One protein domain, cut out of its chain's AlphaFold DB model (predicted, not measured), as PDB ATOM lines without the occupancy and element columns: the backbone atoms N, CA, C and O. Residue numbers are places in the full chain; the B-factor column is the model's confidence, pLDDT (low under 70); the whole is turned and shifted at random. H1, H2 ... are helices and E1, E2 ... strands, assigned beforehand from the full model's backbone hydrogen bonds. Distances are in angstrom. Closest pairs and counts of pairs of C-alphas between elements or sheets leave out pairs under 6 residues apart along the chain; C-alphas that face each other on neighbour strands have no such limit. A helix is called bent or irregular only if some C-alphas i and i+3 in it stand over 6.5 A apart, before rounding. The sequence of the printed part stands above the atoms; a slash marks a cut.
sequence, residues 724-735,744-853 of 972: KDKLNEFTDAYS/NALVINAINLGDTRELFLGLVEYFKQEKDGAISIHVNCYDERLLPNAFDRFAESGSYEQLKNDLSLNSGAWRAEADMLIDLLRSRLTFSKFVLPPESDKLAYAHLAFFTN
ATOM      1  N   LYS A 724      40.941  22.576   5.056       90.50
ATOM      2  CA  LYS A 724      39.754  21.958   4.451       90.50
ATOM      3  C   LYS A 724      39.567  20.506   4.911       90.50
ATOM      4  O   LYS A 724      38.484  20.143   5.358       90.50
ATOM      5  N   ASP A 725      40.624  19.699   4.833       87.94
ATOM      6  CA  ASP A 725      40.576  18.277   5.183       87.94
ATOM      7  C   ASP A 725      40.237  18.099   6.679       87.94
ATOM      8  O   ASP A 725      39.365  17.303   7.018       87.94
ATOM      9  N   LYS A 726      40.820  18.912   7.577       91.06
ATOM     10  CA  LYS A 726      40.514  18.868   9.021       91.06
ATOM     11  C   LYS A 726      39.109  19.347   9.366       91.06
ATOM     12  O   LYS A 726      38.532  18.841  10.326       91.06
ATOM     13  N   LEU A 727      38.560  20.301   8.612       90.69
ATOM     14  CA  LEU A 727      37.161  20.699   8.757       90.69
ATOM     15  C   LEU A 727      36.240  19.530   8.409       90.69
ATOM     16  O   LEU A 727      35.423  19.168   9.248       90.69
ATOM     17  N   ASN A 728      36.430  18.913   7.238       87.06
ATOM     18  CA  ASN A 728      35.622  17.778   6.785       87.06
ATOM     19  C   ASN A 728      35.710  16.593   7.758       87.06
ATOM     20  O   ASN A 728      34.686  16.109   8.228       87.06
ATOM     21  N   GLU A 729      36.925  16.186   8.145       87.94
ATOM     22  CA  GLU A 729      37.137  15.103   9.116       87.94
ATOM     23  C   GLU A 729      36.403  15.366  10.440       87.94
ATOM     24  O   GLU A 729      35.785  14.463  11.003       87.94
ATOM     25  N   PHE A 730      36.451  16.606  10.941       89.06
ATOM     26  CA  PHE A 730      35.776  16.970  12.183       89.06
ATOM     27  C   PHE A 730      34.253  16.973  12.022       89.06
ATOM     28  O   PHE A 730      33.536  16.451  12.877       89.06
ATOM     29  N   THR A 731      33.736  17.566  10.945       85.19
ATOM     30  CA  THR A 731      32.290  17.639  10.706       85.19
ATOM     31  C   THR A 731      31.682  16.271  10.442       85.19
ATOM     32  O   THR A 731      30.560  16.029  10.876       85.19
ATOM     33  N   ASP A 732      32.431  15.360   9.823       83.75
ATOM     34  CA  ASP A 732      32.010  13.978   9.605       83.75
ATOM     35  C   ASP A 732      31.987  13.202  10.929       83.75
ATOM     36  O   ASP A 732      30.965  12.601  11.284       83.75
ATOM     37  N   ALA A 733      33.071  13.286  11.712       85.25
ATOM     38  CA  ALA A 733      33.185  12.622  13.011       85.25
ATOM     39  C   ALA A 733      32.127  13.102  14.021       85.25
ATOM     40  O   ALA A 733      31.636  12.319  14.835       85.25
ATOM     41  N   TYR A 734      31.748  14.381  13.956       84.25
ATOM     42  CA  TYR A 734      30.791  15.003  14.871       84.25
ATOM     43  C   TYR A 734      29.532  15.526  14.168       84.25
ATOM     44  O   TYR A 734      28.943  16.517  14.602       84.25
ATOM     45  N   SER A 735      29.068  14.839  13.121       79.44
ATOM     46  CA  SER A 735      27.919  15.264  12.301       79.44
ATOM     47  C   SER A 735      26.659  15.594  13.117       79.44
ATOM     48  O   SER A 735      25.965  16.572  12.833       79.44
ATOM     49  N   ASN A 744      24.301  25.996  15.193       72.56
ATOM     50  CA  ASN A 744      25.543  25.731  15.911       72.56
ATOM     51  C   ASN A 744      26.720  26.014  14.979       72.56
ATOM     52  O   ASN A 744      27.027  25.224  14.088       72.56
ATOM     53  N   ALA A 745      27.371  27.161  15.173       86.19
ATOM     54  CA  ALA A 745      28.557  27.507  14.409       86.19
ATOM     55  C   ALA A 745      29.771  26.675  14.857       86.19
ATOM     56  O   ALA A 745      30.043  26.532  16.054       86.19
ATOM     57  N   LEU A 746      30.551  26.185  13.896       91.75
ATOM     58  CA  LEU A 746      31.870  25.619  14.133       91.75
ATOM     59  C   LEU A 746      32.822  26.734  14.576       91.75
ATOM     60  O   LEU A 746      33.266  27.562  13.783       91.75
ATOM     61  N   VAL A 747      33.127  26.759  15.869       94.19
ATOM     62  CA  VAL A 747      34.129  27.659  16.455       94.19
ATOM     63  C   VAL A 747      35.550  27.144  16.201       94.19
ATOM     64  O   VAL A 747      35.865  26.010  16.567       94.19
ATOM     65  N   ILE A 748      36.404  27.992  15.629       95.88
ATOM     66  CA  ILE A 748      37.807  27.726  15.304       95.88
ATOM     67  C   ILE A 748      38.697  28.750  16.016       95.88
ATOM     68  O   ILE A 748      38.469  29.947  15.892       95.88
ATOM     69  N   ASN A 749      39.748  28.312  16.707       94.50
ATOM     70  CA  ASN A 749      40.809  29.196  17.194       94.50
ATOM     71  C   ASN A 749      41.963  29.232  16.180       94.50
ATOM     72  O   ASN A 749      42.534  28.196  15.859       94.50
ATOM     73  N   ALA A 750      42.338  30.412  15.700       92.31
ATOM     74  CA  ALA A 750      43.519  30.648  14.876       92.31
ATOM     75  C   ALA A 750      44.580  31.344  15.735       92.31
ATOM     76  O   ALA A 750      44.427  32.516  16.058       92.31
ATOM     77  N   ILE A 751      45.620  30.626  16.153       89.88
ATOM     78  CA  ILE A 751      46.584  31.095  17.154       89.88
ATOM     79  C   ILE A 751      47.957  31.296  16.505       89.88
ATOM     80  O   ILE A 751      48.568  30.328  16.045       89.88
ATOM     81  N   ASN A 752      48.456  32.535  16.527       85.88
ATOM     82  CA  ASN A 752      49.736  32.965  15.956       85.88
ATOM     83  C   ASN A 752      49.838  32.808  14.428       85.88
ATOM     84  O   ASN A 752      50.891  32.455  13.897       85.88
ATOM     85  N   LEU A 753      48.744  33.052  13.702       82.00
ATOM     86  CA  LEU A 753      48.707  32.929  12.237       82.00
ATOM     87  C   LEU A 753      48.926  34.261  11.497       82.00
ATOM     88  O   LEU A 753      48.966  34.257  10.262       82.00
ATOM     89  N   GLY A 754      49.064  35.393  12.199       83.12
ATOM     90  CA  GLY A 754      49.353  36.693  11.591       83.12
ATOM     91  C   GLY A 754      48.347  37.083  10.500       83.12
ATOM     92  O   GLY A 754      47.187  37.363  10.784       83.12
ATOM     93  N   ASP A 755      48.775  37.088   9.230       80.38
ATOM     94  CA  ASP A 755      47.901  37.454   8.105       80.38
ATOM     95  C   ASP A 755      46.737  36.464   7.882       80.38
ATOM     96  O   ASP A 755      45.734  36.812   7.261       80.38
ATOM     97  N   THR A 756      46.820  35.229   8.396       80.88
ATOM     98  CA  THR A 756      45.768  34.183   8.330       80.88
ATOM     99  C   THR A 756      45.223  33.861   6.926       80.88
ATOM    100  O   THR A 756      44.221  33.157   6.802       80.88
ATOM    101  N   ARG A 757      45.879  34.326   5.853       86.00
ATOM    102  CA  ARG A 757      45.408  34.186   4.463       86.00
ATOM    103  C   ARG A 757      45.102  32.744   4.081       86.00
ATOM    104  O   ARG A 757      44.136  32.475   3.384       86.00
ATOM    105  N   GLU A 758      45.917  31.825   4.557       85.81
ATOM    106  CA  GLU A 758      45.921  30.433   4.115       85.81
ATOM    107  C   GLU A 758      44.871  29.612   4.852       85.81
ATOM    108  O   GLU A 758      44.176  28.799   4.245       85.81
ATOM    109  N   LEU A 759      44.664  29.931   6.134       89.81
ATOM    110  CA  LEU A 759      43.490  29.494   6.877       89.81
ATOM    111  C   LEU A 759      42.217  29.968   6.173       89.81
ATOM    112  O   LEU A 759      41.337  29.160   5.900       89.81
ATOM    113  N   PHE A 760      42.142  31.255   5.828       92.12
ATOM    114  CA  PHE A 760      40.981  31.826   5.151       92.12
ATOM    115  C   PHE A 760      40.709  31.155   3.793       92.12
ATOM    116  O   PHE A 760      39.582  30.747   3.532       92.12
ATOM    117  N   LEU A 761      41.733  30.957   2.958       89.69
ATOM    118  CA  LEU A 761      41.588  30.255   1.679       89.69
ATOM    119  C   LEU A 761      41.191  28.780   1.856       89.69
ATOM    120  O   LEU A 761      40.390  28.277   1.073       89.69
ATOM    121  N   GLY A 762      41.681  28.100   2.896       90.62
ATOM    122  CA  GLY A 762      41.226  26.750   3.243       90.62
ATOM    123  C   GLY A 762      39.738  26.695   3.611       90.62
ATOM    124  O   GLY A 762      39.030  25.792   3.169       90.62
ATOM    125  N   LEU A 763      39.235  27.697   4.344       93.81
ATOM    126  CA  LEU A 763      37.798  27.835   4.611       93.81
ATOM    127  C   LEU A 763      37.012  28.077   3.316       93.81
ATOM    128  O   LEU A 763      35.964  27.476   3.117       93.81
ATOM    129  N   VAL A 764      37.523  28.909   2.407       91.56
ATOM    130  CA  VAL A 764      36.884  29.152   1.103       91.56
ATOM    131  C   VAL A 764      36.742  27.851   0.302       91.56
ATOM    132  O   VAL A 764      35.687  27.622  -0.284       91.56
ATOM    133  N   GLU A 765      37.750  26.975   0.308       89.94
ATOM    134  CA  GLU A 765      37.659  25.656  -0.337       89.94
ATOM    135  C   GLU A 765      36.622  24.734   0.326       89.94
ATOM    136  O   GLU A 765      35.901  24.030  -0.379       89.94
ATOM    137  N   TYR A 766      36.481  24.781   1.655       92.12
ATOM    138  CA  TYR A 766      35.400  24.081   2.360       92.12
ATOM    139  C   TYR A 766      34.014  24.574   1.902       92.12
ATOM    140  O   TYR A 766      33.162  23.774   1.519       92.12
ATOM    141  N   PHE A 767      33.804  25.892   1.838       90.56
ATOM    142  CA  PHE A 767      32.537  26.465   1.368       90.56
ATOM    143  C   PHE A 767      32.250  26.160  -0.112       90.56
ATOM    144  O   PHE A 767      31.093  25.949  -0.473       90.56
ATOM    145  N   LYS A 768      33.280  26.089  -0.968       88.62
ATOM    146  CA  LYS A 768      33.127  25.622  -2.359       88.62
ATOM    147  C   LYS A 768      32.612  24.183  -2.407       88.62
ATOM    148  O   LYS A 768      31.733  23.880  -3.209       88.62
ATOM    149  N   GLN A 769      33.155  23.304  -1.569       88.44
ATOM    150  CA  GLN A 769      32.778  21.893  -1.544       88.44
ATOM    151  C   GLN A 769      31.333  21.694  -1.057       88.44
ATOM    152  O   GLN A 769      30.552  21.032  -1.736       88.44
ATOM    153  N   GLU A 770      30.974  22.301   0.076       86.12
ATOM    154  CA  GLU A 770      29.701  22.035   0.762       86.12
ATOM    155  C   GLU A 770      28.525  22.900   0.271       86.12
ATOM    156  O   GLU A 770      27.360  22.540   0.465       86.12
ATOM    157  N   LYS A 771      28.800  24.035  -0.389       86.44
ATOM    158  CA  LYS A 771      27.786  24.961  -0.929       86.44
ATOM    159  C   LYS A 771      26.707  25.300   0.115       86.44
ATOM    160  O   LYS A 771      27.021  25.663   1.244       86.44
ATOM    161  N   ASP A 772      25.426  25.158  -0.223       81.06
ATOM    162  CA  ASP A 772      24.302  25.452   0.676       81.06
ATOM    163  C   ASP A 772      24.283  24.595   1.955       81.06
ATOM    164  O   ASP A 772      23.668  24.997   2.950       81.06
ATOM    165  N   GLY A 773      24.966  23.444   1.950       82.06
ATOM    166  CA  GLY A 773      25.150  22.566   3.106       82.06
ATOM    167  C   GLY A 773      26.234  23.030   4.083       82.06
ATOM    168  O   GLY A 773      26.306  22.505   5.192       82.06
ATOM    169  N   ALA A 774      27.043  24.035   3.720       85.31
ATOM    170  CA  ALA A 774      28.168  24.489   4.533       85.31
ATOM    171  C   ALA A 774      27.717  25.009   5.904       85.31
ATOM    172  O   ALA A 774      26.882  25.911   6.001       85.31
ATOM    173  N   ILE A 775      28.288  24.491   6.985       88.12
ATOM    174  CA  ILE A 775      27.929  24.941   8.334       88.12
ATOM    175  C   ILE A 775      28.398  26.379   8.590       88.12
ATOM    176  O   ILE A 775      29.342  26.870   7.969       88.12
ATOM    177  N   SER A 776      27.749  27.065   9.534       91.25
ATOM    178  CA  SER A 776      28.241  28.369   9.995       91.25
ATOM    179  C   SER A 776      29.582  28.202  10.711       91.25
ATOM    180  O   SER A 776      29.754  27.254  11.472       91.25
ATOM    181  N   ILE A 777      30.524  29.119  10.504       94.44
ATOM    182  CA  ILE A 777      31.872  29.077  11.079       94.44
ATOM    183  C   ILE A 777      32.156  30.392  11.808       94.44
ATOM    184  O   ILE A 777      31.903  31.483  11.291       94.44
ATOM    185  N   HIS A 778      32.713  30.292  13.014       95.06
ATOM    186  CA  HIS A 778      33.231  31.430  13.768       95.06
ATOM    187  C   HIS A 778      34.727  31.258  14.033       95.06
ATOM    188  O   HIS A 778      35.130  30.234  14.578       95.06
ATOM    189  N   VAL A 779      35.549  32.251  13.696       95.38
ATOM    190  CA  VAL A 779      37.009  32.190  13.866       95.38
ATOM    191  C   VAL A 779      37.489  33.184  14.927       95.38
ATOM    192  O   VAL A 779      37.371  34.394  14.755       95.38
ATOM    193  N   ASN A 780      38.096  32.689  16.003       94.31
ATOM    194  CA  ASN A 780      38.807  33.498  16.989       94.31
ATOM    195  C   ASN A 780      40.289  33.609  16.597       94.31
ATOM    196  O   ASN A 780      41.033  32.637  16.721       94.31
ATOM    197  N   CYS A 781      40.740  34.779  16.156       92.38
ATOM    198  CA  CYS A 781      42.142  35.045  15.836       92.38
ATOM    199  C   CYS A 781      42.887  35.556  17.078       92.38
ATOM    200  O   CYS A 781      42.548  36.618  17.599       92.38
ATOM    201  N   TYR A 782      43.898  34.819  17.536       90.69
ATOM    202  CA  TYR A 782      44.778  35.178  18.647       90.69
ATOM    203  C   TYR A 782      46.190  35.444  18.134       90.69
ATOM    204  O   TYR A 782      46.829  34.532  17.617       90.69
ATOM    205  N   ASP A 783      46.709  36.647  18.358       87.19
ATOM    206  CA  ASP A 783      48.093  37.011  18.038       87.19
ATOM    207  C   ASP A 783      48.702  37.846  19.178       87.19
ATOM    208  O   ASP A 783      47.989  38.394  20.024       87.19
ATOM    209  N   GLU A 784      50.032  37.981  19.216       84.56
ATOM    210  CA  GLU A 784      50.722  38.817  20.220       84.56
ATOM    211  C   GLU A 784      50.281  40.290  20.169       84.56
ATOM    212  O   GLU A 784      50.358  41.014  21.164       84.56
ATOM    213  N   ARG A 785      49.838  40.752  18.994       85.88
ATOM    214  CA  ARG A 785      49.326  42.102  18.744       85.88
ATOM    215  C   ARG A 785      48.176  42.025  17.750       85.88
ATOM    216  O   ARG A 785      48.192  41.189  16.854       85.88
ATOM    217  N   LEU A 786      47.215  42.941  17.859       87.06
ATOM    218  CA  LEU A 786      46.144  43.068  16.869       87.06
ATOM    219  C   LEU A 786      46.720  43.601  15.549       87.06
ATOM    220  O   LEU A 786      47.148  44.754  15.480       87.06
ATOM    221  N   LEU A 787      46.716  42.764  14.514       81.19
ATOM    222  CA  LEU A 787      47.143  43.109  13.158       81.19
ATOM    223  C   LEU A 787      45.956  42.991  12.180       81.19
ATOM    224  O   LEU A 787      45.021  42.232  12.451       81.19
ATOM    225  N   PRO A 788      45.948  43.749  11.065       86.50
ATOM    226  CA  PRO A 788      45.037  43.493   9.952       86.50
ATOM    227  C   PRO A 788      45.342  42.136   9.309       86.50
ATOM    228  O   PRO A 788      46.504  41.849   9.015       86.50
ATOM    229  N   ASN A 789      44.315  41.328   9.062       89.50
ATOM    230  CA  ASN A 789      44.453  39.995   8.482       89.50
ATOM    231  C   ASN A 789      43.501  39.778   7.285       89.50
ATOM    232  O   ASN A 789      42.782  40.686   6.857       89.50
ATOM    233  N   ALA A 790      43.521  38.584   6.692       89.44
ATOM    234  CA  ALA A 790      42.689  38.255   5.533       89.44
ATOM    235  C   ALA A 790      41.176  38.350   5.803       89.44
ATOM    236  O   ALA A 790      40.432  38.737   4.902       89.44
ATOM    237  N   PHE A 791      40.726  38.059   7.028       92.25
ATOM    238  CA  PHE A 791      39.317  38.191   7.406       92.25
ATOM    239  C   PHE A 791      38.881  39.660   7.455       92.25
ATOM    240  O   PHE A 791      37.796  39.979   6.969       92.25
ATOM    241  N   ASP A 792      39.741  40.560   7.954       91.19
ATOM    242  CA  ASP A 792      39.488  42.007   7.904       91.19
ATOM    243  C   ASP A 792      39.351  42.481   6.455       91.19
ATOM    244  O   ASP A 792      38.357  43.108   6.095       91.19
ATOM    245  N   ARG A 793      40.306  42.106   5.588       89.50
ATOM    246  CA  ARG A 793      40.273  42.472   4.163       89.50
ATOM    247  C   ARG A 793      39.005  41.975   3.469       89.50
ATOM    248  O   ARG A 793      38.429  42.708   2.671       89.50
ATOM    249  N   PHE A 794      38.557  40.757   3.776       91.12
ATOM    250  CA  PHE A 794      37.313  40.214   3.229       91.12
ATOM    251  C   PHE A 794      36.077  40.979   3.722       91.12
ATOM    252  O   PHE A 794      35.218  41.340   2.917       91.12
ATOM    253  N   ALA A 795      35.992  41.248   5.027       88.50
ATOM    254  CA  ALA A 795      34.849  41.926   5.633       88.50
ATOM    255  C   ALA A 795      34.739  43.403   5.219       88.50
ATOM    256  O   ALA A 795      33.633  43.913   5.052       88.50
ATOM    257  N   GLU A 796      35.872  44.080   5.029       88.56
ATOM    258  CA  GLU A 796      35.939  45.488   4.622       88.56
ATOM    259  C   GLU A 796      35.811  45.680   3.101       88.56
ATOM    260  O   GLU A 796      35.517  46.786   2.637       88.56
ATOM    261  N   SER A 797      35.997  44.623   2.303       86.00
ATOM    262  CA  SER A 797      35.885  44.713   0.848       86.00
ATOM    263  C   SER A 797      34.426  44.832   0.400       86.00
ATOM    264  O   SER A 797      33.630  43.896   0.497       86.00
ATOM    265  N   GLY A 798      34.075  45.998  -0.148       76.50
ATOM    266  CA  GLY A 798      32.761  46.271  -0.739       76.50
ATOM    267  C   GLY A 798      32.614  45.838  -2.204       76.50
ATOM    268  O   GLY A 798      31.509  45.898  -2.742       76.50
ATOM    269  N   SER A 799      33.695  45.411  -2.867       86.81
ATOM    270  CA  SER A 799      33.707  45.111  -4.305       86.81
ATOM    271  C   SER A 799      33.748  43.606  -4.573       86.81
ATOM    272  O   SER A 799      34.756  42.950  -4.310       86.81
ATOM    273  N   TYR A 800      32.678  43.065  -5.167       84.25
ATOM    274  CA  TYR A 800      32.634  41.659  -5.593       84.25
ATOM    275  C   TYR A 800      33.730  41.341  -6.611       84.25
ATOM    276  O   TYR A 800      34.349  40.290  -6.526       84.25
ATOM    277  N   GLU A 801      34.043  42.257  -7.529       81.62
ATOM    278  CA  GLU A 801      35.086  42.031  -8.539       81.62
ATOM    279  C   GLU A 801      36.493  41.949  -7.929       81.62
ATOM    280  O   GLU A 801      37.320  41.161  -8.388       81.62
ATOM    281  N   GLN A 802      36.774  42.710  -6.866       82.25
ATOM    282  CA  GLN A 802      38.035  42.567  -6.127       82.25
ATOM    283  C   GLN A 802      38.071  41.235  -5.372       82.25
ATOM    284  O   GLN A 802      39.030  40.487  -5.527       82.25
ATOM    285  N   LEU A 803      36.990  40.876  -4.672       85.00
ATOM    286  CA  LEU A 803      36.889  39.591  -3.972       85.00
ATOM    287  C   LEU A 803      37.028  38.389  -4.913       85.00
ATOM    288  O   LEU A 803      37.708  37.423  -4.575       85.00
ATOM    289  N   LYS A 804      36.446  38.446  -6.115       83.81
ATOM    290  CA  LYS A 804      36.600  37.391  -7.124       83.81
ATOM    291  C   LYS A 804      38.047  37.227  -7.584       83.81
ATOM    292  O   LYS A 804      38.474  36.100  -7.820       83.81
ATOM    293  N   ASN A 805      38.795  38.322  -7.712       81.50
ATOM    294  CA  ASN A 805      40.220  38.265  -8.039       81.50
ATOM    295  C   ASN A 805      41.037  37.717  -6.862       81.50
ATOM    296  O   ASN A 805      41.827  36.797  -7.051       81.50
ATOM    297  N   ASP A 806      40.797  38.222  -5.652       78.12
ATOM    298  CA  ASP A 806      41.548  37.853  -4.445       78.12
ATOM    299  C   ASP A 806      41.350  36.381  -4.043       78.12
ATOM    300  O   ASP A 806      42.261  35.750  -3.500       78.12
ATOM    301  N   LEU A 807      40.168  35.827  -4.339       81.00
ATOM    302  CA  LEU A 807      39.782  34.433  -4.091       81.00
ATOM    303  C   LEU A 807      39.993  33.504  -5.303       81.00
ATOM    304  O   LEU A 807      39.616  32.331  -5.249       81.00
ATOM    305  N   SER A 808      40.554  34.016  -6.406       75.06
ATOM    306  CA  SER A 808      40.749  33.283  -7.669       75.06
ATOM    307  C   SER A 808      39.465  32.649  -8.237       75.06
ATOM    308  O   SER A 808      39.490  31.559  -8.804       75.06
ATOM    309  N   LEU A 809      38.322  33.330  -8.105       77.81
ATOM    310  CA  LEU A 809      37.008  32.878  -8.592       77.81
ATOM    311  C   LEU A 809      36.733  33.265 -10.057       77.81
ATOM    312  O   LEU A 809      35.711  32.882 -10.618       77.81
ATOM    313  N   ASN A 810      37.642  34.009 -10.700       67.94
ATOM    314  CA  ASN A 810      37.484  34.506 -12.076       67.94
ATOM    315  C   ASN A 810      37.854  33.496 -13.182       67.94
ATOM    316  O   ASN A 810      37.678  33.778 -14.374       67.94
ATOM    317  N   SER A 811      38.325  32.305 -12.808       62.34
ATOM    318  CA  SER A 811      38.726  31.224 -13.717       62.34
ATOM    319  C   SER A 811      38.137  29.877 -13.287       62.34
ATOM    320  O   SER A 811      37.990  29.612 -12.097       62.34
ATOM    321  N   GLY A 812      37.840  29.000 -14.253       66.19
ATOM    322  CA  GLY A 812      37.335  27.646 -13.994       66.19
ATOM    323  C   GLY A 812      35.825  27.567 -13.728       66.19
ATOM    324  O   GLY A 812      35.068  28.477 -14.067       66.19
ATOM    325  N   ALA A 813      35.389  26.454 -13.127       67.19
ATOM    326  CA  ALA A 813      33.975  26.102 -12.941       67.19
ATOM    327  C   ALA A 813      33.183  27.074 -12.041       67.19
ATOM    328  O   ALA A 813      31.964  27.157 -12.150       67.19
ATOM    329  N   TRP A 814      33.865  27.847 -11.189       70.50
ATOM    330  CA  TRP A 814      33.236  28.738 -10.204       70.50
ATOM    331  C   TRP A 814      32.921  30.144 -10.711       70.50
ATOM    332  O   TRP A 814      32.269  30.909 -10.004       70.50
ATOM    333  N   ARG A 815      33.309  30.489 -11.945       75.94
ATOM    334  CA  ARG A 815      33.090  31.834 -12.501       75.94
ATOM    335  C   ARG A 815      31.612  32.243 -12.529       75.94
ATOM    336  O   ARG A 815      31.308  33.420 -12.372       75.94
ATOM    337  N   ALA A 816      30.708  31.281 -12.719       75.88
ATOM    338  CA  ALA A 816      29.263  31.512 -12.759       75.88
ATOM    339  C   ALA A 816      28.604  31.580 -11.365       75.88
ATOM    340  O   ALA A 816      27.556  32.198 -11.223       75.88
ATOM    341  N   GLU A 817      29.218  30.974 -10.344       81.06
ATOM    342  CA  GLU A 817      28.669  30.844  -8.981       81.06
ATOM    343  C   GLU A 817      29.421  31.712  -7.950       81.06
ATOM    344  O   GLU A 817      29.159  31.641  -6.750       81.06
ATOM    345  N   ALA A 818      30.358  32.553  -8.400       84.38
ATOM    346  CA  ALA A 818      31.253  33.308  -7.526       84.38
ATOM    347  C   ALA A 818      30.524  34.276  -6.577       84.38
ATOM    348  O   ALA A 818      30.901  34.383  -5.413       84.38
ATOM    349  N   ASP A 819      29.475  34.954  -7.056       86.38
ATOM    350  CA  ASP A 819      28.686  35.883  -6.231       86.38
ATOM    351  C   ASP A 819      27.937  35.135  -5.117       86.38
ATOM    352  O   ASP A 819      27.957  35.567  -3.967       86.38
ATOM    353  N   MET A 820      27.378  33.959  -5.432       87.25
ATOM    354  CA  MET A 820      26.703  33.095  -4.458       87.25
ATOM    355  C   MET A 820      27.667  32.608  -3.372       87.25
ATOM    356  O   MET A 820      27.332  32.662  -2.192       87.25
ATOM    357  N   LEU A 821      28.888  32.207  -3.741       88.88
ATOM    358  CA  LEU A 821      29.904  31.797  -2.768       88.88
ATOM    359  C   LEU A 821      30.307  32.952  -1.835       88.88
ATOM    360  O   LEU A 821      30.474  32.745  -0.633       88.88
ATOM    361  N   ILE A 822      30.453  34.170  -2.369       90.12
ATOM    362  CA  ILE A 822      30.765  35.364  -1.567       90.12
ATOM    363  C   ILE A 822      29.623  35.671  -0.587       90.12
ATOM    364  O   ILE A 822      29.887  35.965   0.583       90.12
ATOM    365  N   ASP A 823      28.368  35.569  -1.027       89.62
ATOM    366  CA  ASP A 823      27.189  35.764  -0.175       89.62
ATOM    367  C   ASP A 823      27.096  34.701   0.921       89.62
ATOM    368  O   ASP A 823      26.843  35.012   2.091       89.62
ATOM    369  N   LEU A 824      27.367  33.446   0.565       90.19
ATOM    370  CA  LEU A 824      27.410  32.333   1.499       90.19
ATOM    371  C   LEU A 824      28.466  32.572   2.585       90.19
ATOM    372  O   LEU A 824      28.137  32.512   3.770       90.19
ATOM    373  N   LEU A 825      29.692  32.944   2.198       91.31
ATOM    374  CA  LEU A 825      30.758  33.314   3.133       91.31
ATOM    375  C   LEU A 825      30.327  34.474   4.039       91.31
ATOM    376  O   LEU A 825      30.448  34.369   5.253       91.31
ATOM    377  N   ARG A 826      29.756  35.557   3.499       91.31
ATOM    378  CA  ARG A 826      29.288  36.697   4.315       91.31
ATOM    379  C   ARG A 826      28.168  36.335   5.288       91.31
ATOM    380  O   ARG A 826      28.074  36.938   6.354       91.31
ATOM    381  N   SER A 827      27.310  35.386   4.923       89.94
ATOM    382  CA  SER A 827      26.184  34.969   5.762       89.94
ATOM    383  C   SER A 827      26.574  33.971   6.856       89.94
ATOM    384  O   SER A 827      25.948  33.969   7.916       89.94
ATOM    385  N   ARG A 828      27.594  33.132   6.616       90.56
ATOM    386  CA  ARG A 828      27.931  31.983   7.475       90.56
ATOM    387  C   ARG A 828      29.323  32.036   8.105       90.56
ATOM    388  O   ARG A 828      29.559  31.275   9.036       90.56
ATOM    389  N   LEU A 829      30.226  32.917   7.669       94.19
ATOM    390  CA  LEU A 829      31.566  33.078   8.241       94.19
ATOM    391  C   LEU A 829      31.656  34.361   9.074       94.19
ATOM    392  O   LEU A 829      31.466  35.468   8.579       94.19
ATOM    393  N   THR A 830      32.007  34.214  10.347       94.19
ATOM    394  CA  THR A 830      32.245  35.330  11.273       94.19
ATOM    395  C   THR A 830      33.607  35.186  11.941       94.19
ATOM    396  O   THR A 830      34.161  34.089  12.000       94.19
ATOM    397  N   PHE A 831      34.169  36.282  12.452       94.75
ATOM    398  CA  PHE A 831      35.451  36.240  13.151       94.75
ATOM    399  C   PHE A 831      35.538  37.270  14.281       94.75
ATOM    400  O   PHE A 831      34.759  38.220  14.352       94.75
ATOM    401  N   SER A 832      36.475  37.061  15.200       93.38
ATOM    402  CA  SER A 832      36.804  37.963  16.304       93.38
ATOM    403  C   SER A 832      38.305  37.937  16.563       93.38
ATOM    404  O   SER A 832      38.938  36.896  16.418       93.38
ATOM    405  N   LYS A 833      38.888  39.084  16.925       92.25
ATOM    406  CA  LYS A 833      40.337  39.225  17.137       92.25
ATOM    407  C   LYS A 833      40.651  39.488  18.603       92.25
ATOM    408  O   LYS A 833      40.034  40.349  19.230       92.25
ATOM    409  N   PHE A 834      41.653  38.789  19.114       90.06
ATOM    410  CA  PHE A 834      42.090  38.839  20.499       90.06
ATOM    411  C   PHE A 834      43.609  38.999  20.562       90.06
ATOM    412  O   PHE A 834      44.347  38.436  19.754       90.06
ATOM    413  N   VAL A 835      44.085  39.748  21.555       89.56
ATOM    414  CA  VAL A 835      45.495  39.679  21.953       89.56
ATOM    415  C   VAL A 835      45.687  38.403  22.765       89.56
ATOM    416  O   VAL A 835      44.827  38.065  23.583       89.56
ATOM    417  N   LEU A 836      46.796  37.698  22.544       85.06
ATOM    418  CA  LEU A 836      47.150  36.505  23.307       85.06
ATOM    419  C   LEU A 836      47.058  36.776  24.822       85.06
ATOM    420  O   LEU A 836      47.713  37.703  25.312       85.06
ATOM    421  N   PRO A 837      46.264  35.993  25.580       80.06
ATOM    422  CA  PRO A 837      46.097  36.243  27.003       80.06
ATOM    423  C   PRO A 837      47.408  35.969  27.758       80.06
ATOM    424  O   PRO A 837      48.125  35.027  27.375       80.06
ATOM    425  N   PRO A 838      47.684  36.697  28.860       75.38
ATOM    426  CA  PRO A 838      48.795  36.397  29.768       75.38
ATOM    427  C   PRO A 838      48.799  34.922  30.199       75.38
ATOM    428  O   PRO A 838      47.765  34.255  30.150       75.38
ATOM    429  N   GLU A 839      49.945  34.403  30.651       67.31
ATOM    430  CA  GLU A 839      50.111  32.977  31.006       67.31
ATOM    431  C   GLU A 839      49.087  32.450  32.032       67.31
ATOM    432  O   GLU A 839      48.810  31.253  32.053       67.31
ATOM    433  N   SER A 840      48.484  33.326  32.843       62.94
ATOM    434  CA  SER A 840      47.449  32.976  33.826       62.94
ATOM    435  C   SER A 840      46.066  32.674  33.237       62.94
ATOM    436  O   SER A 840      45.252  32.046  33.916       62.94
ATOM    437  N   ASP A 841      45.782  33.105  32.006       75.25
ATOM    438  CA  ASP A 841      44.425  33.139  31.449       75.25
ATOM    439  C   ASP A 841      44.206  32.055  30.380       75.25
ATOM    440  O   ASP A 841      45.110  31.672  29.628       75.25
ATOM    441  N   LYS A 842      42.977  31.539  30.283       78.38
ATOM    442  CA  LYS A 842      42.611  30.491  29.315       78.38
ATOM    443  C   LYS A 842      42.194  31.090  27.969       78.38
ATOM    444  O   LYS A 842      41.599  32.161  27.921       78.38
ATOM    445  N   LEU A 843      42.482  30.369  26.884       86.69
ATOM    446  CA  LEU A 843      41.911  30.652  25.562       86.69
ATOM    447  C   LEU A 843      40.413  30.300  25.557       86.69
ATOM    448  O   LEU A 843      39.982  29.424  26.314       86.69
ATOM    449  N   ALA A 844      39.623  30.972  24.714       87.12
ATOM    450  CA  ALA A 844      38.208  30.636  24.563       87.12
ATOM    451  C   ALA A 844      38.036  29.239  23.954       87.12
ATOM    452  O   ALA A 844      38.884  28.773  23.191       87.12
ATOM    453  N   TYR A 845      36.918  28.594  24.284       91.25
ATOM    454  CA  TYR A 845      36.578  27.285  23.743       91.25
ATOM    455  C   TYR A 845      36.494  27.310  22.211       91.25
ATOM    456  O   TYR A 845      35.901  28.227  21.638       91.25
ATOM    457  N   ALA A 846      37.029  26.275  21.571       92.75
ATOM    458  CA  ALA A 846      36.841  26.007  20.154       92.75
ATOM    459  C   ALA A 846      36.668  24.510  19.875       92.75
ATOM    460  O   ALA A 846      37.081  23.648  20.648       92.75
ATOM    461  N   HIS A 847      36.085  24.188  18.729       93.56
ATOM    462  CA  HIS A 847      36.050  22.818  18.228       93.56
ATOM    463  C   HIS A 847      37.409  22.456  17.623       93.56
ATOM    464  O   HIS A 847      38.016  21.455  17.996       93.56
ATOM    465  N   LEU A 848      37.925  23.336  16.760       93.25
ATOM    466  CA  LEU A 848      39.232  23.211  16.124       93.25
ATOM    467  C   LEU A 848      40.148  24.352  16.567       93.25
ATOM    468  O   LEU A 848      39.716  25.496  16.672       93.25
ATOM    469  N   ALA A 849      41.428  24.072  16.766       93.38
ATOM    470  CA  ALA A 849      42.465  25.087  16.881       93.38
ATOM    471  C   ALA A 849      43.528  24.859  15.810       93.38
ATOM    472  O   ALA A 849      44.053  23.758  15.687       93.38
ATOM    473  N   PHE A 850      43.865  25.899  15.058       91.06
ATOM    474  CA  PHE A 850      45.028  25.945  14.184       91.06
ATOM    475  C   PHE A 850      46.098  26.785  14.863       91.06
ATOM    476  O   PHE A 850      45.851  27.931  15.241       91.06
ATOM    477  N   PHE A 851      47.276  26.204  15.039       86.81
ATOM    478  CA  PHE A 851      48.328  26.772  15.865       86.81
ATOM    479  C   PHE A 851      49.650  26.804  15.104       86.81
ATOM    480  O   PHE A 851      50.079  25.773  14.596       86.81
ATOM    481  N   THR A 852      50.305  27.966  15.053       79.62
ATOM    482  CA  THR A 852      51.629  28.120  14.422       79.62
ATOM    483  C   THR A 852      52.663  28.555  15.453       79.62
ATOM    484  O   THR A 852      52.381  29.359  16.346       79.62
ATOM    485  N   ASN A 853      53.887  28.038  15.338       71.50
ATOM    486  CA  ASN A 853      54.980  28.453  16.208       71.50
ATOM    487  C   ASN A 853      55.608  29.779  15.742       71.50
ATOM    488  O   ASN A 853      56.236  29.824  14.683       71.50
TER     489      ASN A 853
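AT A GLANCE: This is residues 724 to 735 and 744 to 853 of the 972 residues of the protein "DNA phosphorothioation-dependent restriction protein DptH" of Salmonella diarizonae (UniProt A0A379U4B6). One twisted sheet of four parallel strands stands between a group of helices and a loop. H1, H2, H3 and H6 gather on one side of it, H4 and H5 lie farther out, and on the other side the E3 to E4 loop reaches out to Ser 840. The 122 printed residues have six named helices and four named strands, in the order H1 E1 H2 E2 H3 H4 H5 H6 E3 E4; the sheet order is E3 E2 E1 E4 and the class is mixed, helices and strands. The whole is compact, with a radius of gyration of the C-alphas of 14.8 A, yet only just elongated, spanning 50 by 33 by 23 A.

IN THESE COORDINATES: H1, residues 724 to 733, begins at C-alpha 724 (39.754, 21.958, 4.451). E1 is residues 746 to 751, 16.0 A long. H2, residues 757 to 773, 23.4 A, has a kink of 49 degrees near residue 767 and is irregular, C-alphas 769 and 772 being 9.5 A apart. E2 is residues 777 to 783, 19.4 A. H3 is residues 790 to 796, H4 residues 800 to 806, and H5 residues 813 to 816, irregular with 7.2 A between C-alphas 813 and 816. H6 is residues 818 to 828, 15.4 A; E3, residues 829 to 835, 20.6 A; E4, residues 846 to 852, 16.0 A, ends at C-alpha 852 (51.629, 28.120, 14.422).

HOW THE PARTS SIT: E1 pairs with E2 (N 748 to O 778, 2.8 A) and E4 (N 850 to O 749, 2.8 A), and E2 with E3 (N 832 to O 779, 2.8 A). E1, H2, E2 form a strand-helix-strand unit, two parallel neighbour strands with a helix between, its crossover right-handed; E2, H3 to H6, E3 form another. H1, H2 and H3 only graze the sheet, and H6 is only just on it, with 5 pairs of C-alphas within 10 A. The hub, H2, touches H1 at a steep tilt of 47 degrees (C-alphas of Lys 724 and Gly 762, 5.2 A), H3 (Arg 757 and Ala 790, 5.0 A) and H6 (Lys 768 and Leu 821, 7.0 A). H4 touches H6, about perpendicular at 89 degrees (Lys 804 and Ala 818, 6.7 A). H5 meets H6 only through their link. Every O i to N i+4 pair is within hydrogen-bond range in H1, H3, H4 and H6, and 11 of 13 in H2; H5 is too short for one, and its single O i to N i+3 pair is not within range.

THE WHOLE: The C-alphas farthest apart, of Ala 816 and Ser 840, are 50.0 A apart. Residues 736 to 743 are not printed; the gap is 11.3 A. Of the links printed whole, none is long. The mean pLDDT of the printed part is 85.9; residues 810 to 813 and 839 to 840 are under 70.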